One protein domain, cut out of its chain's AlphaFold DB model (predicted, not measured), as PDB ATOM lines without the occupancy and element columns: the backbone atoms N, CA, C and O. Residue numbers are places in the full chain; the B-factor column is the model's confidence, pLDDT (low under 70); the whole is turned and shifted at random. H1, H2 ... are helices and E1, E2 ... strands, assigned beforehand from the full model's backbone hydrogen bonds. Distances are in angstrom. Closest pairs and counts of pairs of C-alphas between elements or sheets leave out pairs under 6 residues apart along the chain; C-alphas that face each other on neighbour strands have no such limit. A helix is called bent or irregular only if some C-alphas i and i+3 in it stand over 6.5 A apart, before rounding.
ATOM      1  N   GLY A  83     134.150 145.314  98.301       88.38
ATOM      2  CA  GLY A  83     132.919 145.709  97.624       88.38
ATOM      3  C   GLY A  83     132.007 146.586  98.483       88.38
ATOM      4  O   GLY A  83     131.490 147.586  97.995       88.38
ATOM      5  N   MET A  84     131.840 146.272  99.771       88.38
ATOM      6  CA  MET A  84     131.027 147.107 100.663       88.38
ATOM      7  C   MET A  84     131.668 148.481 100.909       88.38
ATOM      8  O   MET A  84     130.963 149.486 100.931       88.38
ATOM      9  N   LEU A  85     133.000 148.543 101.022       87.62
ATOM     10  CA  LEU A  85     133.739 149.806 101.139       87.62
ATOM     11  C   LEU A  85     133.573 150.679  99.883       87.62
ATOM     12  O   LEU A  85     133.293 151.869 100.000       87.62
ATOM     13  N   ALA A  86     133.671 150.090  98.686       88.12
ATOM     14  CA  ALA A  86     133.455 150.806  97.427       88.12
ATOM     15  C   ALA A  86     131.999 151.275  97.246       88.12
ATOM     16  O   ALA A  86     131.768 152.416  96.846       88.12
ATOM     17  N   LEU A  87     131.019 150.436  97.595       88.06
ATOM     18  CA  LEU A  87     129.602 150.805  97.552       88.06
ATOM     19  C   LEU A  87     129.291 151.939  98.539       88.06
ATOM     20  O   LEU A  87     128.665 152.921  98.150       88.06
ATOM     21  N   SER A  88     129.787 151.853  99.778       86.69
ATOM     22  CA  SER A  88     129.623 152.907 100.787       86.69
ATOM     23  C   SER A  88     130.244 154.237 100.352       86.69
ATOM     24  O   SER A  88     129.711 155.284 100.702       86.69
ATOM     25  N   ARG A  89     131.345 154.208  99.588       86.94
ATOM     26  CA  ARG A  89     132.009 155.409  99.060       86.94
ATOM     27  C   ARG A  89     131.202 156.071  97.937       86.94
ATOM     28  O   ARG A  89     131.038 157.281  97.940       86.94
ATOM     29  N   LEU A  90     130.615 155.284  97.029       85.31
ATOM     30  CA  LEU A  90     129.688 155.791  96.003       85.31
ATOM     31  C   LEU A  90     128.345 156.279  96.592       85.31
ATOM     32  O   LEU A  90     127.678 157.140  96.012       85.31
ATOM     33  N   GLN A  91     127.928 155.724  97.734       84.50
ATOM     34  CA  GLN A  91     126.726 156.147  98.458       84.50
ATOM     35  C   GLN A  91     126.928 157.420  99.293       84.50
ATOM     36  O   GLN A  91     125.939 158.101  99.564       84.50
ATOM     37  N   ASP A  92     128.161 157.778  99.675       81.75
ATOM     38  CA  ASP A  92     128.413 159.042 100.374       81.75
ATOM     39  C   ASP A  92     128.140 160.229  99.439       81.75
ATOM     40  O   ASP A  92     128.595 160.275  98.296       81.75
ATOM     41  N   ILE A  93     127.354 161.184  99.931       68.56
ATOM     42  CA  ILE A  93     126.914 162.388  99.211       68.56
ATOM     43  C   ILE A  93     127.909 163.547  99.447       68.56
ATOM     44  O   ILE A  93     127.787 164.600  98.833       68.56
ATOM     45  N   GLN A  94     128.905 163.369 100.324       67.19
ATOM     46  CA  GLN A  94     129.924 164.383 100.628       67.19
ATOM     47  C   GLN A  94     131.152 164.324  99.699       67.19
ATOM     48  O   GLN A  94     131.937 165.272  99.675       67.19
ATOM     49  N   GLU A  95     131.330 163.247  98.925       66.38
ATOM     50  CA  GLU A  95     132.441 163.088  97.976       66.38
ATOM     51  C   GLU A  95     132.002 163.304  96.518       66.38
ATOM     52  O   GLU A  95     131.799 162.362  95.750       66.38
ATOM     53  N   ASN A  96     131.927 164.573  96.108       69.00
ATOM     54  CA  ASN A  96     131.551 164.973  94.743       69.00
ATOM     55  C   ASN A  96     132.515 164.462  93.639       69.00
ATOM     56  O   ASN A  96     132.178 164.504  92.459       69.00
ATOM     57  N   ASP A  97     133.710 163.976  94.001       77.88
ATOM     58  CA  ASP A  97     134.740 163.431  93.090       77.88
ATOM     59  C   ASP A  97     134.304 162.134  92.370       77.88
ATOM     60  O   ASP A  97     134.954 161.683  91.428       77.88
ATOM     61  N   LEU A  98     133.188 161.528  92.799       80.56
ATOM     62  CA  LEU A  98     132.599 160.330  92.189       80.56
ATOM     63  C   LEU A  98     131.219 160.593  91.554       80.56
ATOM     64  O   LEU A  98     130.568 159.650  91.104       80.56
ATOM     65  N   ASP A  99     130.740 161.842  91.513       81.31
ATOM     66  CA  ASP A  99     129.397 162.157  91.000       81.31
ATOM     67  C   ASP A  99     129.257 161.866  89.498       81.31
ATOM     68  O   ASP A  99     128.178 161.491  89.039       81.31
ATOM     69  N   ASP A 100     130.337 161.982  88.724       81.75
ATOM     70  CA  ASP A 100     130.385 161.583  87.315       81.75
ATOM     71  C   ASP A 100     130.187 160.067  87.150       81.75
ATOM     72  O   ASP A 100     129.367 159.624  86.343       81.75
ATOM     73  N   ILE A 101     130.859 159.273  87.988       83.06
ATOM     74  CA  ILE A 101     130.742 157.811  88.045       83.06
ATOM     75  C   ILE A 101     129.335 157.389  88.487       83.06
ATOM     76  O   ILE A 101     128.730 156.505  87.878       83.06
ATOM     77  N   VAL A 102     128.789 158.023  89.529       84.06
ATOM     78  CA  VAL A 102     127.432 157.755  90.029       84.06
ATOM     79  C   VAL A 102     126.397 158.077  88.948       84.06
ATOM     80  O   VAL A 102     125.518 157.259  88.683       84.06
ATOM     81  N   ASN A 103     126.528 159.209  88.251       82.50
ATOM     82  CA  ASN A 103     125.666 159.531  87.113       82.50
ATOM     83  C   ASN A 103     125.837 158.541  85.948       82.50
ATOM     84  O   ASN A 103     124.848 158.209  85.295       82.50
ATOM     85  N   LEU A 104     127.043 158.025  85.689       81.62
ATOM     86  CA  LEU A 104     127.262 156.995  84.671       81.62
ATOM     87  C   LEU A 104     126.544 155.688  85.042       81.62
ATOM     88  O   LEU A 104     125.789 155.174  84.219       81.62
ATOM     89  N   LEU A 105     126.702 155.193  86.274       83.38
ATOM     90  CA  LEU A 105     126.038 153.975  86.766       83.38
ATOM     91  C   LEU A 105     124.503 154.088  86.791       83.38
ATOM     92  O   LEU A 105     123.813 153.088  86.606       83.38
ATOM     93  N   LEU A 106     123.965 155.289  87.027       83.56
ATOM     94  CA  LEU A 106     122.521 155.542  87.075       83.56
ATOM     95  C   LEU A 106     121.880 155.752  85.694       83.56
ATOM     96  O   LEU A 106     120.701 155.445  85.532       83.56
ATOM     97  N   ASN A 107     122.623 156.275  84.711       78.12
ATOM     98  CA  ASN A 107     122.085 156.606  83.384       78.12
ATOM     99  C   ASN A 107     122.475 155.595  82.288       78.12
ATOM    100  O   ASN A 107     121.677 155.338  81.385       78.12
ATOM    101  N   LYS A 108     123.676 154.997  82.338       67.88
ATOM    102  CA  LYS A 108     124.130 153.993  81.361       67.88
ATOM    103  C   LYS A 108     123.809 152.587  81.868       67.88
ATOM    104  O   LYS A 108     124.593 151.971  82.579       67.88
ATOM    105  N   ASN A 109     122.671 152.051  81.425       66.50
ATOM    106  CA  ASN A 109     122.204 150.689  81.728       66.50
ATOM    107  C   ASN A 109     123.272 149.601  81.425       66.50
ATOM    108  O   ASN A 109     123.280 148.543  82.045       66.50
ATOM    109  N   GLU A 110     124.180 149.838  80.478       71.25
ATOM    110  CA  GLU A 110     125.271 148.922  80.092       71.25
ATOM    111  C   GLU A 110     126.428 148.841  81.108       71.25
ATOM    112  O   GLU A 110     127.243 147.922  81.024       71.25
ATOM    113  N   ALA A 111     126.499 149.757  82.080       84.44
ATOM    114  CA  ALA A 111     127.522 149.744  83.120       84.44
ATOM    115  C   ALA A 111     127.195 148.744  84.242       84.44
ATOM    116  O   ALA A 111     126.056 148.639  84.704       84.44
ATOM    117  N   ILE A 112     128.217 148.020  84.703       88.62
ATOM    118  CA  ILE A 112     128.120 147.044  85.795       88.62
ATOM    119  C   ILE A 112     129.222 147.336  86.816       88.62
ATOM    120  O   ILE A 112     130.401 147.426  86.468       88.62
ATOM    121  N   LEU A 113     128.842 147.449  88.089       91.44
ATOM    122  CA  LEU A 113     129.772 147.599  89.207       91.44
ATOM    123  C   LEU A 113     130.224 146.219  89.712       91.44
ATOM    124  O   LEU A 113     129.401 145.391  90.113       91.44
ATOM    125  N   LEU A 114     131.534 145.974  89.720       91.44
ATOM    126  CA  LEU A 114     132.140 144.778  90.302       91.44
ATOM    127  C   LEU A 114     132.379 144.988  91.799       91.44
ATOM    128  O   LEU A 114     133.124 145.881  92.194       91.44
ATOM    129  N   LEU A 115     131.796 144.134  92.642       92.12
ATOM    130  CA  LEU A 115     131.981 144.174  94.092       92.12
ATOM    131  C   LEU A 115     132.812 142.973  94.574       92.12
ATOM    132  O   LEU A 115     132.328 141.837  94.519       92.12
ATOM    133  N   PRO A 116     134.050 143.184  95.062       92.06
ATOM    134  CA  PRO A 116     134.872 142.091  95.563       92.06
ATOM    135  C   PRO A 116     134.467 141.646  96.973       92.06
ATOM    136  O   PRO A 116     134.463 142.452  97.906       92.06
ATOM    137  N   VAL A 117     134.183 140.352  97.143       89.69
ATOM    138  CA  VAL A 117     133.688 139.773  98.410       89.69
ATOM    139  C   VAL A 117     134.782 139.665  99.483       89.69
ATOM    140  O   VAL A 117     134.497 139.740 100.677       89.69
ATOM    141  N   SER A 118     136.045 139.519  99.076       89.56
ATOM    142  CA  SER A 118     137.204 139.495  99.978       89.56
ATOM    143  C   SER A 118     137.306 140.747 100.861       89.56
ATOM    144  O   SER A 118     137.043 141.861 100.404       89.56
ATOM    145  N   THR A 119     137.780 140.578 102.093       87.62
ATOM    146  CA  THR A 119     138.147 141.671 103.007       87.62
ATOM    147  C   THR A 119     139.580 142.166 102.747       87.62
ATOM    148  O   THR A 119     140.419 141.370 102.315       87.62
ATOM    149  N   PRO A 120     139.912 143.437 103.035       85.19
ATOM    150  CA  PRO A 120     141.293 143.906 103.010       85.19
ATOM    151  C   PRO A 120     142.139 143.220 104.091       85.19
ATOM    152  O   PRO A 120     141.653 142.904 105.176       85.19
ATOM    153  N   SER A 121     143.426 143.014 103.803       81.50
ATOM    154  CA  SER A 121     144.394 142.395 104.721       81.50
ATOM    155  C   SER A 121     144.938 143.351 105.791       81.50
ATOM    156  O   SER A 121     145.539 142.898 106.763       81.50
ATOM    157  N   HIS A 122     144.735 144.661 105.630       76.50
ATOM    158  CA  HIS A 122     145.197 145.695 106.553       76.50
ATOM    159  C   HIS A 122     144.116 146.779 106.719       76.50
ATOM    160  O   HIS A 122     143.523 147.179 105.716       76.50
ATOM    161  N   PRO A 123     143.850 147.300 107.935       70.38
ATOM    162  CA  PRO A 123     142.778 148.277 108.167       70.38
ATOM    163  C   PRO A 123     143.010 149.642 107.497       70.38
ATOM    164  O   PRO A 123     142.062 150.395 107.321       70.38
ATOM    165  N   SER A 124     144.246 149.961 107.097       66.50
ATOM    166  CA  SER A 124     144.573 151.174 106.321       66.50
ATOM    167  C   SER A 124     144.384 151.013 104.804       66.50
ATOM    168  O   SER A 124     144.889 151.831 104.039       66.50
ATOM    169  N   ALA A 125     143.723 149.947 104.352       72.62
ATOM    170  CA  ALA A 125     143.376 149.759 102.949       72.62
ATOM    171  C   ALA A 125     142.282 150.756 102.533       72.62
ATOM    172  O   ALA A 125     141.132 150.641 102.956       72.62
ATOM    173  N   LEU A 126     142.651 151.735 101.709       78.12
ATOM    174  CA  LEU A 126     141.730 152.733 101.174       78.12
ATOM    175  C   LEU A 126     141.160 152.273  99.829       78.12
ATOM    176  O   LEU A 126     141.876 151.711  99.001       78.12
ATOM    177  N   VAL A 127     139.879 152.560  99.606       84.38
ATOM    178  CA  VAL A 127     139.281 152.583  98.268       84.38
ATOM    179  C   VAL A 127     139.403 154.013  97.754       84.38
ATOM    180  O   VAL A 127     138.828 154.921  98.349       84.38
ATOM    181  N   ASP A 128     140.150 154.216  96.675       86.25
ATOM    182  CA  ASP A 128     140.297 155.505  96.001       86.25
ATOM    183  C   ASP A 128     139.500 155.548  94.681       86.25
ATOM    184  O   ASP A 128     138.852 154.576  94.278       86.25
ATOM    185  N   ARG A 129     139.518 156.697  93.994       85.62
ATOM    186  CA  ARG A 129     138.819 156.867  92.710       85.62
ATOM    187  C   ARG A 129     139.367 155.939  91.617       85.62
ATOM    188  O   ARG A 129     138.600 155.491  90.770       85.62
ATOM    189  N   ALA A 130     140.661 155.606  91.655       83.44
ATOM    190  CA  ALA A 130     141.276 154.677  90.709       83.44
ATOM    191  C   ALA A 130     140.750 153.244  90.899       83.44
ATOM    192  O   ALA A 130     140.315 152.626  89.930       83.44
ATOM    193  N   PHE A 131     140.681 152.755  92.141       88.75
ATOM    194  CA  PHE A 131     140.080 151.466  92.485       88.75
ATOM    195  C   PHE A 131     138.624 151.384  92.016       88.75
ATOM    196  O   PHE A 131     138.234 150.381  91.419       88.75
ATOM    197  N   VAL A 132     137.822 152.429  92.257       88.00
ATOM    198  CA  VAL A 132     136.416 152.478  91.814       88.00
ATOM    199  C   VAL A 132     136.320 152.408  90.285       88.00
ATOM    200  O   VAL A 132     135.530 151.616  89.772       88.00
ATOM    201  N   MET A 133     137.153 153.159  89.557       85.94
ATOM    202  CA  MET A 133     137.201 153.113  88.089       85.94
ATOM    203  C   MET A 133     137.639 151.744  87.549       85.94
ATOM    204  O   MET A 133     137.008 151.238  86.624       85.94
ATOM    205  N   ASP A 134     138.664 151.109  88.133       87.56
ATOM    206  CA  ASP A 134     139.108 149.761  87.740       87.56
ATOM    207  C   ASP A 134     137.985 148.709  87.917       87.56
ATOM    208  O   ASP A 134     137.923 147.743  87.150       87.56
ATOM    209  N   HIS A 135     137.054 148.916  88.859       90.38
ATOM    210  CA  HIS A 135     135.948 148.000  89.180       90.38
ATOM    211  C   HIS A 135     134.610 148.298  88.477       90.38
ATOM    212  O   HIS A 135     133.638 147.581  88.719       90.38
ATOM    213  N   ILE A 136     134.520 149.295  87.594       89.50
ATOM    214  CA  ILE A 136     133.300 149.556  86.808       89.50
ATOM    215  C   ILE A 136     133.548 149.174  85.359       89.50
ATOM    216  O   ILE A 136     134.464 149.691  84.724       89.50
ATOM    217  N   ILE A 137     132.727 148.261  84.841       88.69
ATOM    218  CA  ILE A 137     132.906 147.660  83.519       88.69
ATOM    219  C   ILE A 137     131.735 147.952  82.581       88.69
ATOM    220  O   ILE A 137     130.579 148.036  82.994       88.69
ATOM    221  N   LEU A 138     132.065 148.044  81.298       86.25
ATOM    222  CA  LEU A 138     131.152 148.043  80.164       86.25
ATOM    223  C   LEU A 138     131.316 146.704  79.434       86.25
ATOM    224  O   LEU A 138     132.446 146.248  79.236       86.25
ATOM    225  N   CYS A 139     130.209 146.068  79.051       80.69
ATOM    226  CA  CYS A 139     130.207 144.765  78.381       80.69
ATOM    227  C   CYS A 139     129.549 144.853  76.999       80.69
ATOM    228  O   CYS A 139     128.524 145.511  76.843       80.69
ATOM    229  N   ASN A 140     130.144 144.189  76.008       77.75
ATOM    230  CA  ASN A 140     129.630 144.091  74.639       77.75
ATOM    231  C   ASN A 140     128.862 142.770  74.427       77.75
ATOM    232  O   ASN A 140     129.089 141.801  75.155       77.75
ATOM    233  N   ASP A 141     128.048 142.687  73.367       72.88
ATOM    234  CA  ASP A 141     127.272 141.488  72.977       72.88
ATOM    235  C   ASP A 141     128.135 140.210  72.833       72.88
ATOM    236  O   ASP A 141     127.642 139.085  72.895       72.88
ATOM    237  N   THR A 142     129.449 140.375  72.646       72.50
ATOM    238  CA  THR A 142     130.462 139.323  72.478       72.50
ATOM    239  C   THR A 142     131.100 138.838  73.791       72.50
ATOM    240  O   THR A 142     132.137 138.176  73.749       72.50
ATOM    241  N   ASN A 143     130.532 139.165  74.962       78.81
ATOM    242  CA  ASN A 143     131.090 138.887  76.303       78.81
ATOM    243  C   ASN A 143     132.471 139.524  76.584       78.81
ATOM    244  O   ASN A 143     133.127 139.195  77.577       78.81
ATOM    245  N   GLN A 144     132.923 140.448  75.734       82.81
ATOM    246  CA  GLN A 144     134.117 141.264  75.957       82.81
ATOM    247  C   GLN A 144     133.811 142.376  76.969       82.81
ATOM    248  O   GLN A 144     132.711 142.933  76.955       82.81
ATOM    249  N   ILE A 145     134.784 142.721  77.819       86.00
ATOM    250  CA  ILE A 145     134.654 143.811  78.794       86.00
ATOM    251  C   ILE A 145     135.785 144.839  78.695       86.00
ATOM    252  O   ILE A 145     136.947 144.501  78.440       86.00
ATOM    253  N   ILE A 146     135.435 146.095  78.971       85.12
ATOM    254  CA  ILE A 146     136.375 147.197  79.181       85.12
ATOM    255  C   ILE A 146     135.973 147.913  80.474       85.12
ATOM    256  O   ILE A 146     134.824 148.313  80.644       85.12
ATOM    257  N   SER A 147     136.920 148.041  81.396       87.88
ATOM    258  CA  SER A 147     136.793 148.811  82.634       87.88
ATOM    259  C   SER A 147     137.023 150.304  82.383       87.88
ATOM    260  O   SER A 147     137.806 150.656  81.498       87.88
ATOM    261  N   LEU A 148     136.417 151.188  83.185       82.19
ATOM    262  CA  LEU A 148     136.692 152.632  83.132       82.19
ATOM    263  C   LEU A 148     138.150 152.962  83.503       82.19
ATOM    264  O   LEU A 148     138.706 153.931  82.994       82.19
ATOM    265  N   GLY A 149     138.814 152.116  84.300       77.50
ATOM    266  CA  GLY A 149     140.267 152.175  84.517       77.50
ATOM    267  C   GLY A 149     141.109 151.687  83.323       77.50
ATOM    268  O   GLY A 149     142.341 151.719  83.361       77.50
ATOM    269  N   GLY A 150     140.486 151.199  82.248       78.88
ATOM    270  CA  GLY A 150     141.163 150.666  81.064       78.88
ATOM    271  C   GLY A 150     141.614 149.203  81.178       78.88
ATOM    272  O   GLY A 150     142.355 148.730  80.316       78.88
ATOM    273  N   VAL A 151     141.188 148.456  82.205       85.50
ATOM    274  CA  VAL A 151     141.371 146.991  82.250       85.50
ATOM    275  C   VAL A 151     140.528 146.335  81.150       85.50
ATOM    276  O   VAL A 151     139.338 146.619  81.029       85.50
ATOM    277  N   ARG A 152     141.126 145.444  80.352       84.44
ATOM    278  CA  ARG A 152     140.459 144.721  79.256       84.44
ATOM    279  C   ARG A 152     140.378 143.228  79.563       84.44
ATOM    280  O   ARG A 152     141.349 142.634  80.037       84.44
ATOM    281  N   GLY A 153     139.237 142.611  79.267       84.50
ATOM    282  CA  GLY A 153     138.978 141.205  79.581       84.50
ATOM    283  C   GLY A 153     137.809 140.600  78.806       84.50
ATOM    284  O   GLY A 153     137.237 141.238  77.924       84.50
ATOM    285  N   MET A 154     137.441 139.367  79.148       86.12
ATOM    286  CA  MET A 154     136.217 138.719  78.664       86.12
ATOM    287  C   MET A 154     135.634 137.749  79.698       86.12
ATOM    288  O   MET A 154     136.364 137.207  80.534       86.12
ATOM    289  N   PHE A 155     134.331 137.488  79.610       86.38
ATOM    290  CA  PHE A 155     133.666 136.450  80.396       86.38
ATOM    291  C   PHE A 155     133.754 135.077  79.717       86.38
ATOM    292  O   PHE A 155     133.446 134.927  78.535       86.38
ATOM    293  N   LYS A 156     134.152 134.054  80.481       82.56
ATOM    294  CA  LYS A 156     134.274 132.659  80.033       82.56
ATOM    295  C   LYS A 156     133.668 131.738  81.091       82.56
ATOM    296  O   LYS A 156     134.355 131.332  82.026       82.56
ATOM    297  N   LYS A 157     132.380 131.405  80.931       81.69
ATOM    298  CA  LYS A 157     131.536 130.838  82.006       81.69
ATOM    299  C   LYS A 157     131.569 131.777  83.228       81.69
ATOM    300  O   LYS A 157     131.637 132.990  83.052       81.69
ATOM    301  N   ASP A 158     131.602 131.237  84.442       84.38
ATOM    302  CA  ASP A 158     131.601 131.976  85.713       84.38
ATOM    303  C   ASP A 158     132.964 132.616  86.066       84.38
ATOM    304  O   ASP A 158     133.297 132.820  87.235       84.38
ATOM    305  N   GLN A 159     133.794 132.922  85.062       88.06
ATOM    306  CA  GLN A 159     135.101 133.556  85.228       88.06
ATOM    307  C   GLN A 159     135.251 134.785  84.336       88.06
ATOM    308  O   GLN A 159     135.059 134.723  83.120       88.06
ATOM    309  N   LEU A 160     135.693 135.884  84.943       88.06
ATOM    310  CA  LEU A 160     136.287 137.010  84.238       88.06
ATOM    311  C   LEU A 160     137.776 136.717  84.005       88.06
ATOM    312  O   LEU A 160     138.526 136.486  84.958       88.06
ATOM    313  N   VAL A 161     138.200 136.740  82.743       87.94
ATOM    314  CA  VAL A 161     139.598 136.583  82.326       87.94
ATOM    315  C   VAL A 161     140.140 137.942  81.890       87.94
ATOM    316  O   VAL A 161     139.600 138.553  80.967       87.94
ATOM    317  N   VAL A 162     141.205 138.418  82.536       88.50
ATOM    318  CA  VAL A 162     141.897 139.659  82.152       88.50
ATOM    319  C   VAL A 162     142.892 139.370  81.031       88.50
ATOM    320  O   VAL A 162     143.624 138.382  81.065       88.50
ATOM    321  N   LEU A 163     142.916 140.249  80.030       80.38
ATOM    322  CA  LEU A 163     143.723 140.122  78.813       80.38
ATOM    323  C   LEU A 163     144.822 141.196  78.733       80.38
ATOM    324  O   LEU A 163     145.832 140.992  78.061       80.38
ATOM    325  N   GLY A 164     144.658 142.318  79.444       80.06
ATOM    326  CA  GLY A 164     145.672 143.363  79.593       80.06
ATOM    327  C   GLY A 164     145.081 144.718  79.985       80.06
ATOM    328  O   GLY A 164     143.919 144.814  80.378       80.06
ATOM    329  N   LEU A 165     145.880 145.775  79.842       79.38
ATOM    330  CA  LEU A 165     145.466 147.170  80.029       79.38
ATOM    331  C   LEU A 165     145.398 147.893  78.677       79.38
ATOM    332  O   LEU A 165     146.099 147.524  77.733       79.38
ATOM    333  N   LEU A 166     144.532 148.895  78.554       71.81
ATOM    334  CA  LEU A 166     144.534 149.860  77.449       71.81
ATOM    335  C   LEU A 166     145.870 150.640  77.440       71.81
ATOM    336  O   LEU A 166     146.384 150.941  78.522       71.81
ATOM    337  N   PRO A 167     146.453 150.979  76.273       58.75
ATOM    338  CA  PRO A 167     147.524 151.971  76.216       58.75
ATOM    339  C   PRO A 167     147.040 153.322  76.778       58.75
ATOM    340  O   PRO A 167     145.853 153.626  76.651       58.75
ATOM    341  N   PRO A 168     147.919 154.143  77.379       53.78
ATOM    342  CA  PRO A 168     147.542 155.460  77.887       53.78
ATOM    343  C   PRO A 168     147.374 156.474  76.740       53.78
ATOM    344  O   PRO A 168     148.288 157.233  76.424       53.78
ATOM    345  N   SER A 169     146.196 156.466  76.113       50.19
ATOM    346  CA  SER A 169     145.668 157.557  75.285       50.19
ATOM    347  C   SER A 169     144.456 158.182  75.989       50.19
ATOM    348  O   SER A 169     143.336 157.679  75.902       50.19
ATOM    349  N   ASP A 170     144.681 159.289  76.706       47.28
ATOM    350  CA  ASP A 170     143.674 159.937  77.574       47.28
ATOM    351  C   ASP A 170     142.391 160.371  76.824       47.28
ATOM    352  O   ASP A 170     141.293 160.428  77.389       47.28
ATOM    353  N   ASP A 171     142.519 160.605  75.517       51.12
ATOM    354  CA  ASP A 171     141.438 160.903  74.575       51.12
ATOM    355  C   ASP A 171     140.348 159.812  74.527       51.12
ATOM    356  O   ASP A 171     139.160 160.122  74.407       51.12
ATOM    357  N   ASP A 172     140.718 158.529  74.597       51.97
ATOM    358  CA  ASP A 172     139.798 157.431  74.264       51.97
ATOM    359  C   ASP A 172     138.908 157.011  75.439       51.97
ATOM    360  O   ASP A 172     137.755 156.624  75.236       51.97
ATOM    361  N   ILE A 173     139.392 157.167  76.676       55.50
ATOM    362  CA  ILE A 173     138.572 156.965  77.884       55.50
ATOM    363  C   ILE A 173     137.624 158.156  78.080       55.50
ATOM    364  O   ILE A 173     136.460 157.965  78.422       55.50
ATOM    365  N   SER A 174     138.061 159.377  77.756       54.50
ATOM    366  CA  SER A 174     137.187 160.560  77.757       54.50
ATOM    367  C   SER A 174     136.002 160.379  76.788       54.50
ATOM    368  O   SER A 174     134.845 160.611  77.142       54.50
ATOM    369  N   ARG A 175     136.258 159.823  75.594       52.91
ATOM    370  CA  ARG A 175     135.227 159.499  74.588       52.91
ATOM    371  C   ARG A 175     134.202 158.440  75.026       52.91
ATOM    372  O   ARG A 175     133.120 158.423  74.433       52.91
ATOM    373  N   LEU A 176     134.494 157.596  76.027       51.94
ATOM    374  CA  LEU A 176     133.526 156.649  76.617       51.94
ATOM    375  C   LEU A 176     132.452 157.344  77.468       51.94
ATOM    376  O   LEU A 176     131.360 156.795  77.650       51.94
ATOM    377  N   VAL A 177     132.736 158.538  77.996       53.22
ATOM    378  CA  VAL A 177     131.769 159.314  78.779       53.22
ATOM    379  C   VAL A 177     130.750 159.965  77.840       53.22
ATOM    380  O   VAL A 177     129.553 159.705  77.978       53.22
ATOM    381  N   ASP A 178     131.222 160.701  76.831       51.97
ATOM    382  CA  ASP A 178     130.387 161.619  76.041       51.97
ATOM    383  C   ASP A 178     129.596 160.978  74.885       51.97
ATOM    384  O   ASP A 178     128.497 161.434  74.554       51.97
ATOM    385  N   ASN A 179     130.118 159.929  74.236       45.03
ATOM    386  CA  ASN A 179     129.469 159.371  73.043       45.03
ATOM    387  C   ASN A 179     128.275 158.467  73.390       45.03
ATOM    388  O   ASN A 179     128.336 157.637  74.299       45.03
ATOM    389  N   SER A 180     127.178 158.636  72.644       48.47
ATOM    390  CA  SER A 180     125.848 158.116  73.007       48.47
ATOM    391  C   SER A 180     125.061 157.454  71.863       48.47
ATOM    392  O   SER A 180     123.913 157.066  72.071       48.47
ATOM    393  N   THR A 181     125.624 157.333  70.651       47.84
ATOM    394  CA  THR A 181     124.822 157.062  69.432       47.84
ATOM    395  C   THR A 181     125.423 156.108  68.385       47.84
ATOM    396  O   THR A 181     124.786 155.896  67.352       47.84
ATOM    397  N   THR A 182     126.592 155.490  68.599       42.12
ATOM    398  CA  THR A 182     127.208 154.569  67.614       42.12
ATOM    399  C   THR A 182     127.657 153.240  68.222       42.12
ATOM    400  O   THR A 182     128.134 153.176  69.351       42.12
ATOM    401  N   LYS A 183     127.497 152.151  67.456       49.38
ATOM    402  CA  LYS A 183     127.807 150.785  67.897       49.38
ATOM    403  C   LYS A 183     129.320 150.524  67.925       49.38
ATOM    404  O   LYS A 183     129.898 150.159  66.912       49.38
ATOM    405  N   ASN A 184     129.918 150.680  69.104       56.22
ATOM    406  CA  ASN A 184     131.123 149.983  69.580       56.22
ATOM    407  C   ASN A 184     132.406 149.936  68.699       56.22
ATOM    408  O   ASN A 184     133.120 148.932  68.754       56.22
ATOM    409  N   PRO A 185     132.835 151.030  68.026       53.38
ATOM    410  CA  PRO A 185     134.121 151.065  67.302       53.38
ATOM    411  C   PRO A 185     135.360 150.867  68.208       53.38
ATOM    412  O   PRO A 185     136.437 150.490  67.740       53.38
ATOM    413  N   LEU A 186     135.213 151.079  69.523       54.69
ATOM    414  CA  LEU A 186     136.247 150.777  70.521       54.69
ATOM    415  C   LEU A 186     136.505 149.270  70.676       54.69
ATOM    416  O   LEU A 186     137.623 148.888  71.003       54.69
ATOM    417  N   PHE A 187     135.511 148.413  70.416       58.94
ATOM    418  CA  PHE A 187     135.699 146.960  70.415       58.94
ATOM    419  C   PHE A 187     136.231 146.457  69.061       58.94
ATOM    420  O   PHE A 187     137.047 145.541  69.055       58.94
ATOM    421  N   ASP A 188     135.890 147.100  67.936       52.09
ATOM    422  CA  ASP A 188     136.444 146.763  66.606       52.09
ATOM    423  C   ASP A 188     137.964 146.983  66.516       52.09
ATOM    424  O   ASP A 188     138.676 146.240  65.840       52.09
ATOM    425  N   THR A 189     138.496 147.958  67.264       47.59
ATOM    426  CA  THR A 189     139.953 148.156  67.416       47.59
ATOM    427  C   THR A 189     140.625 146.976  68.147       47.59
ATOM    428  O   THR A 189     141.845 146.813  68.098       47.59
ATOM    429  N   PHE A 190     139.840 146.110  68.797       52.50
ATOM    430  CA  PHE A 190     140.282 144.935  69.545       52.50
ATOM    431  C   PHE A 190     139.649 143.647  69.003       52.50
ATOM    432  O   PHE A 190     138.894 142.961  69.695       52.50
ATOM    433  N   SER A 191     140.058 143.259  67.790       47.41
ATOM    434  CA  SER A 191     139.895 141.894  67.264       47.41
ATOM    435  C   SER A 191     140.710 140.880  68.091       47.41
ATOM    436  O   SER A 191     141.736 140.359  67.653       47.41
ATOM    437  N   LEU A 192     140.256 140.627  69.319       52.88
ATOM    438  CA  LEU A 192     140.797 139.654  70.260       52.88
ATOM    439  C   LEU A 192     140.555 138.239  69.726       52.88
ATOM    440  O   LEU A 192     139.455 137.707  69.868       52.88
ATOM    441  N   ASP A 193     141.583 137.627  69.141       49.41
ATOM    442  CA  ASP A 193     141.541 136.215  68.763       49.41
ATOM    443  C   ASP A 193     141.361 135.340  70.026       49.41
ATOM    444  O   ASP A 193     142.215 135.389  70.926       49.41
ATOM    445  N   PRO A 194     140.289 134.525  70.126       53.16
ATOM    446  CA  PRO A 194     140.084 133.598  71.237       53.16
ATOM    447  C   PRO A 194     141.218 132.579  71.438       53.16
ATOM    448  O   PRO A 194     141.321 132.012  72.527       53.16
ATOM    449  N   SER A 195     142.082 132.361  70.436       52.97
ATOM    450  CA  SER A 195     143.285 131.523  70.553       52.97
ATOM    451  C   SER A 195     144.304 132.060  71.571       52.97
ATOM    452  O   SER A 195     145.052 131.290  72.169       52.97
ATOM    453  N   SER A 196     144.301 133.372  71.836       58.38
ATOM    454  CA  SER A 196     145.284 134.043  72.701       58.38
ATOM    455  C   SER A 196     145.156 133.726  74.203       58.38
ATOM    456  O   SER A 196     146.017 134.115  74.998       58.38
ATOM    457  N   ILE A 197     144.100 133.015  74.614       64.56
ATOM    458  CA  ILE A 197     143.720 132.792  76.018       64.56
ATOM    459  C   ILE A 197     144.423 131.549  76.598       64.56
ATOM    460  O   ILE A 197     143.802 130.505  76.816       64.56
ATOM    461  N   THR A 198     145.718 131.672  76.897       65.31
ATOM    462  CA  THR A 198     146.498 130.634  77.603       65.31
ATOM    463  C   THR A 198     146.059 130.439  79.065       65.31
ATOM    464  O   THR A 198     145.307 131.243  79.634       65.31
ATOM    465  N   SER A 199     146.569 129.379  79.703       67.38
ATOM    466  CA  SER A 199     146.416 129.066  81.134       67.38
ATOM    467  C   SER A 199     146.701 130.246  82.068       67.38
ATOM    468  O   SER A 199     146.004 130.399  83.073       67.38
ATOM    469  N   ASP A 200     147.657 131.101  81.717       75.19
ATOM    470  CA  ASP A 200     148.335 131.992  82.669       75.19
ATOM    471  C   ASP A 200     147.697 133.383  82.771       75.19
ATOM    472  O   ASP A 200     148.228 134.273  83.433       75.19
ATOM    473  N   HIS A 201     146.563 133.603  82.102       81.25
ATOM    474  CA  HIS A 201     145.812 134.855  82.187       81.25
ATOM    475  C   HIS A 201     145.159 135.021  83.574       81.25
ATOM    476  O   HIS A 201     144.570 134.052  84.074       81.25
ATOM    477  N   PRO A 202     145.192 136.222  84.193       85.88
ATOM    478  CA  PRO A 202     144.579 136.457  85.495       85.88
ATOM    479  C   PRO A 202     143.070 136.197  85.453       85.88
ATOM    480  O   PRO A 202     142.339 136.796  84.661       85.88
ATOM    481  N   LYS A 203     142.609 135.289  86.318       88.38
ATOM    482  CA  LYS A 203     141.214 134.839  86.405       88.38
ATOM    483  C   LYS A 203     140.583 135.280  87.718       88.38
ATOM    484  O   LYS A 203     141.193 135.173  88.783       88.38
ATOM    485  N   TYR A 204     139.339 135.730  87.626       90.06
ATOM    486  CA  TYR A 204     138.531 136.198  88.744       90.06
ATOM    487  C   TYR A 204     137.189 135.467  88.698       90.06
ATOM    488  O   TYR A 204     136.423 135.629  87.749       90.06
ATOM    489  N   ASN A 205     136.922 134.627  89.701       90.06
ATOM    490  CA  ASN A 205     135.663 133.888  89.784       90.06
ATOM    491  C   ASN A 205     134.510 134.850  90.102       90.06
ATOM    492  O   ASN A 205     134.609 135.668  91.026       90.06
ATOM    493  N   ILE A 206     133.428 134.724  89.339       89.38
ATOM    494  CA  ILE A 206     132.169 135.445  89.510       89.38
ATOM    495  C   ILE A 206     131.302 134.619  90.458       89.38
ATOM    496  O   ILE A 206     131.116 133.424  90.254       89.38
ATOM    497  N   LEU A 207     130.785 135.252  91.509       86.06
ATOM    498  CA  LEU A 207     129.952 134.595  92.522       86.06
ATOM    499  C   LEU A 207     128.457 134.900  92.334       86.06
ATOM    500  O   LEU A 207     127.616 134.117  92.764       86.06
ATOM    501  N   ALA A 208     128.123 136.017  91.677       84.31
ATOM    502  CA  ALA A 208     126.779 136.321  91.181       84.31
ATOM    503  C   ALA A 208     126.845 137.385  90.072       84.31
ATOM    504  O   ALA A 208     127.495 138.413  90.252       84.31
ATOM    505  N   SER A 209     126.154 137.166  88.950       78.00
ATOM    506  CA  SER A 209     126.167 138.027  87.750       78.00
ATOM    507  C   SER A 209     124.988 139.003  87.629       78.00
ATOM    508  O   SER A 209     125.021 139.903  86.791       78.00
ATOM    509  N   HIS A 210     123.929 138.812  88.421       74.00
ATOM    510  CA  HIS A 210     122.631 139.479  88.240       74.00
ATOM    511  C   HIS A 210     122.099 140.104  89.539       74.00
ATOM    512  O   HIS A 210     120.914 139.998  89.852       74.00
ATOM    513  N   VAL A 211     122.976 140.747  90.314       83.38
ATOM    514  CA  VAL A 211     122.566 141.497  91.508       83.38
ATOM    515  C   VAL A 211     122.136 142.906  91.089       83.38
ATOM    516  O   VAL A 211     122.741 143.520  90.210       83.38
ATOM    517  N   GLN A 212     121.088 143.432  91.720       83.50
ATOM    518  CA  GLN A 212     120.701 144.840  91.623       83.50
ATOM    519  C   GLN A 212     120.714 145.443  93.024       83.50
ATOM    520  O   GLN A 212     120.124 144.858  93.932       83.50
ATOM    521  N   LEU A 213     121.389 146.580  93.206       84.06
ATOM    522  CA  LEU A 213     121.487 147.274  94.498       84.06
ATOM    523  C   LEU A 213     121.064 148.743  94.357       84.06
ATOM    524  O   LEU A 213     121.391 149.352  93.337       84.06
ATOM    525  N   PRO A 214     120.381 149.334  95.356       83.31
ATOM    526  CA  PRO A 214     120.107 150.766  95.375       83.31
ATOM    527  C   PRO A 214     121.406 151.553  95.604       83.31
ATOM    528  O   PRO A 214     122.183 151.231  96.508       83.31
ATOM    529  N   LEU A 215     121.642 152.587  94.791       83.44
ATOM    530  CA  LEU A 215     122.812 153.458  94.920       83.44
ATOM    531  C   LEU A 215     122.456 154.759  95.653       83.44
ATOM    532  O   LEU A 215     122.550 154.819  96.875       83.44
ATOM    533  N   ARG A 216     121.995 155.778  94.921       81.38
ATOM    534  CA  ARG A 216     121.396 157.007  95.464       81.38
ATOM    535  C   ARG A 216     119.952 157.120  94.943       81.38
ATOM    536  O   ARG A 216     119.625 156.548  93.903       81.38
ATOM    537  N   ASP A 217     119.082 157.818  95.671       73.00
ATOM    538  CA  ASP A 217     117.640 157.975  95.375       73.00
ATOM    539  C   ASP A 217     116.840 156.654  95.213       73.00
ATOM    540  O   ASP A 217     115.896 156.604  94.424       73.00
ATOM    541  N   ASP A 218     117.237 155.566  95.890       73.25
ATOM    542  CA  ASP A 218     116.711 154.191  95.705       73.25
ATOM    543  C   ASP A 218     116.787 153.639  94.258       73.25
ATOM    544  O   ASP A 218     116.266 152.563  93.954       73.25
ATOM    545  N   LYS A 219     117.500 154.321  93.350       82.25
ATOM    546  CA  LYS A 219     117.715 153.862  91.972       82.25
ATOM    547  C   LYS A 219     118.642 152.646  91.963       82.25
ATOM    548  O   LYS A 219     119.732 152.678  92.538       82.25
ATOM    549  N   LEU A 220     118.204 151.584  91.290       84.94
ATOM    550  CA  LEU A 220     118.914 150.309  91.214       84.94
ATOM    551  C   LEU A 220     120.004 150.328  90.134       84.94
ATOM    552  O   LEU A 220     119.719 150.604  88.971       84.94
ATOM    553  N   ILE A 221     121.230 149.961  90.510       87.81
ATOM    554  CA  ILE A 221     122.361 149.743  89.595       87.81
ATOM    555  C   ILE A 221     122.615 148.247  89.375       87.81
ATOM    556  O   ILE A 221     122.299 147.426  90.243       87.81
ATOM    557  N   ARG A 222     123.220 147.873  88.236       87.38
ATOM    558  CA  ARG A 222     123.676 146.492  88.002       87.38
ATOM    559  C   ARG A 222     124.991 146.206  88.718       87.38
ATOM    560  O   ARG A 222     125.947 146.976  88.632       87.38
ATOM    561  N   VAL A 223     125.026 145.063  89.396       89.25
ATOM    562  CA  VAL A 223     126.117 144.642  90.272       89.25
ATOM    563  C   VAL A 223     126.484 143.183  90.008       89.25
ATOM    564  O   VAL A 223     125.618 142.315  89.871       89.25
ATOM    565  N   MET A 224     127.786 142.909  89.988       90.12
ATOM    566  CA  MET A 224     128.352 141.568  89.878       90.12
ATOM    567  C   MET A 224     129.334 141.328  91.029       90.12
ATOM    568  O   MET A 224     130.200 142.156  91.301       90.12
ATOM    569  N   LEU A 225     129.195 140.198  91.722       90.44
ATOM    570  CA  LEU A 225     130.053 139.842  92.855       90.44
ATOM    571  C   LEU A 225     131.258 139.037  92.361       90.44
ATOM    572  O   LEU A 225     131.074 138.044  91.657       90.44
ATOM    573  N   ILE A 226     132.474 139.426  92.752       91.75
ATOM    574  CA  ILE A 226     133.721 138.743  92.360       91.75
ATOM    575  C   ILE A 226     134.541 138.311  93.581       91.75
ATOM    576  O   ILE A 226     134.499 138.942  94.635       91.75
ATOM    577  N   GLN A 227     135.310 137.229  93.462       90.56
ATOM    578  CA  GLN A 227     136.016 136.635  94.606       90.56
ATOM    579  C   GLN A 227     137.059 137.566  95.267       90.56
ATOM    580  O   GLN A 227     137.184 137.569  96.491       90.56
ATOM    581  N   LYS A 228     137.815 138.332  94.468       90.88
ATOM    582  CA  LYS A 228     138.926 139.206  94.899       90.88
ATOM    583  C   LYS A 228     139.001 140.472  94.022       90.88
ATOM    584  O   LYS A 228     138.533 140.400  92.887       90.88
ATOM    585  N   PRO A 229     139.562 141.603  94.499       88.88
ATOM    586  CA  PRO A 229     139.630 142.845  93.725       88.88
ATOM    587  C   PRO A 229     140.497 142.734  92.468       88.88
ATOM    588  O   PRO A 229     141.508 142.026  92.454       88.88
ATOM    589  N   LEU A 230     140.131 143.500  91.439       87.31
ATOM    590  CA  LEU A 230     140.953 143.776  90.262       87.31
ATOM    591  C   LEU A 230     142.093 144.730  90.648       87.31
ATOM    592  O   LEU A 230     142.012 145.940  90.459       87.31
ATOM    593  N   LEU A 231     143.163 144.190  91.228       83.94
ATOM    594  CA  LEU A 231     144.362 144.970  91.522       83.94
ATOM    595  C   LEU A 231     145.130 145.253  90.227       83.94
ATOM    596  O   LEU A 231     145.754 144.362  89.650       83.94
ATOM    597  N   ARG A 232     145.134 146.520  89.794       80.81
ATOM    598  CA  ARG A 232     145.915 146.983  88.635       80.81
ATOM    599  C   ARG A 232     147.389 146.606  88.732       80.81
ATOM    600  O   ARG A 232     147.988 146.281  87.714       80.81
ATOM    601  N   LYS A 233     147.955 146.607  89.945       81.19
ATOM    602  CA  LYS A 233     149.332 146.179  90.207       81.19
ATOM    603  C   LYS A 233     149.580 144.749  89.711       81.19
ATOM    604  O   LYS A 233     150.481 144.566  88.903       81.19
ATOM    605  N   ASP A 234     148.766 143.777  90.126       81.19
ATOM    606  CA  ASP A 234     148.868 142.374  89.699       81.19
ATOM    607  C   ASP A 234     148.808 142.249  88.165       81.19
ATOM    608  O   ASP A 234     149.522 141.447  87.567       81.19
ATOM    609  N   ILE A 235     147.963 143.063  87.519       82.88
ATOM    610  CA  ILE A 235     147.799 143.076  86.059       82.88
ATOM    611  C   ILE A 235     149.033 143.687  85.383       82.88
ATOM    612  O   ILE A 235     149.498 143.135  84.388       82.88
ATOM    613  N   VAL A 236     149.597 144.776  85.922       82.12
ATOM    614  CA  VAL A 236     150.863 145.360  85.444       82.12
ATOM    615  C   VAL A 236     151.998 144.356  85.613       82.12
ATOM    616  O   VAL A 236     152.642 144.038  84.620       82.12
ATOM    617  N   GLU A 237     152.196 143.789  86.806       81.12
ATOM    618  CA  GLU A 237     153.236 142.789  87.080       81.12
ATOM    619  C   GLU A 237     153.083 141.545  86.191       81.12
ATOM    620  O   GLU A 237     154.082 141.043  85.682       81.12
ATOM    621  N   TRP A 238     151.855 141.101  85.900       82.94
ATOM    622  CA  TRP A 238     151.593 140.041  84.922       82.94
ATOM    623  C   TRP A 238     151.921 140.464  83.482       82.94
ATOM    624  O   TRP A 238     152.612 139.725  82.780       82.94
ATOM    625  N   THR A 239     151.486 141.647  83.025       75.38
ATOM    626  CA  THR A 239     151.850 142.138  81.683       75.38
ATOM    627  C   THR A 239     153.351 142.370  81.550       75.38
ATOM    628  O   THR A 239     153.897 142.116  80.485       75.38
ATOM    629  N   GLU A 240     154.034 142.781  82.620       75.62
ATOM    630  CA  GLU A 240     155.483 142.921  82.674       75.62
ATOM    631  C   GLU A 240     156.192 141.572  82.716       75.62
ATOM    632  O   GLU A 240     157.211 141.438  82.058       75.62
ATOM    633  N   ALA A 241     155.694 140.572  83.444       69.56
ATOM    634  CA  ALA A 241     156.260 139.224  83.439       69.56
ATOM    635  C   ALA A 241     156.104 138.578  82.054       69.56
ATOM    636  O   ALA A 241     157.070 138.056  81.503       69.56
ATOM    637  N   LYS A 242     154.924 138.718  81.436       66.38
ATOM    638  CA  LYS A 242     154.660 138.322  80.046       66.38
ATOM    639  C   LYS A 242     155.559 139.095  79.074       66.38
ATOM    640  O   LYS A 242     156.147 138.489  78.188       66.38
ATOM    641  N   ALA A 243     155.743 140.403  79.270       61.72
ATOM    642  CA  ALA A 243     156.627 141.236  78.454       61.72
ATOM    643  C   ALA A 243     158.127 141.041  78.740       61.72
ATOM    644  O   ALA A 243     158.926 141.406  77.888       61.72
ATOM    645  N   LYS A 244     158.524 140.487  79.892       59.03
ATOM    646  CA  LYS A 244     159.905 140.092  80.225       59.03
ATOM    647  C   LYS A 244     160.221 138.746  79.593       59.03
ATOM    648  O   LYS A 244     161.141 138.693  78.802       59.03
TER     649      LYS A 244
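This is residues 83 to 244 of the 676 residues of the protein "VPS9 domain-containing protein" of Parasitella parasitica (UniProt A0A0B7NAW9). A closed barrel of seven strands forms the core, with H1, H2 and H3 outside it near E1 and H6 packed on E5. A loosely built excursion, with H4 and H5 and the long link of residues 189 to 202, runs from E5 to E6. The printed part has 162 residues, with six named helices and seven named strands in the order H1 H2 E1 H3 E2 E3 E4 E5 H4 H5 E6 E7 H6. The class is mixed, and the ring of strands is antiparallel but for the parallel pair E7 and E1. The whole is compact, with a radius of gyration of the C-alphas of 15.6 A and spans of 44 by 43 by 29 A.

H1, residues 83 to 91, begins at C-alpha 83 (132.919, 145.709, 97.624). H2, residues 96 to 107, is 17.0 A long and irregular: C-alphas 97 and 100 are 7.5 A apart. E1 is residues 111 to 116, H3 129 to 134, E2 136 to 139, E3 144 to 147, E4 151 to 155 and E5 159 to 165. H4 is residues 170 to 178 and H5 185 to 188. E6, residues 203 to 214, spans 27.9 A and bends by 67 degrees at residue 210. E7, residues 220 to 226, spans 18.8 A. H6, residues 232 to 244, spans 17.7 A and ends at C-alpha 244 (159.905, 140.092, 80.225).

E2, E3, E4 and E5 form a meander, each strand the antiparallel neighbour of the one before; N 138 and O 146 are 2.8 A apart, N 147 and O 151 2.8 A, and N 154 and O 161 2.9 A. E5 pairs with E6 through N 160 and O 204, 2.9 A. The hairpin E6 and E7 has N 207 and O 225 at 2.8 A. The ring closes through the parallel neighbours E7 and E1, with N 115 and O 224 within hydrogen-bond range at 2.9 A, and on the other side of E1 its antiparallel neighbour E2 has O 137 at 2.9 A from N 112. H2 is on the barrel, over E1 and E7. H2 and H3 only just touch, with 3 pairs of C-alphas within 8 A, the closest Leu 98 and Arg 129 at 7.1 A. The closest C-alphas of H6 and E5 are Thr 239 and Gly 164, 6.6 A. H4 is not on the barrel. Each O i to N i+4 pair is within hydrogen-bond range in H1, H3 and H6, with 6 of 8 in H2 and 3 of 5 in H4; H5 is too short for one.

The C-alphas farthest apart, Asp 217 and Lys 244, are 48.3 A apart. The printed part has no cut. The links E1 to H3 and H5 to E6 are long. The mean pLDDT of the printed part is 76.4, with residues 167 to 199 among those under 70.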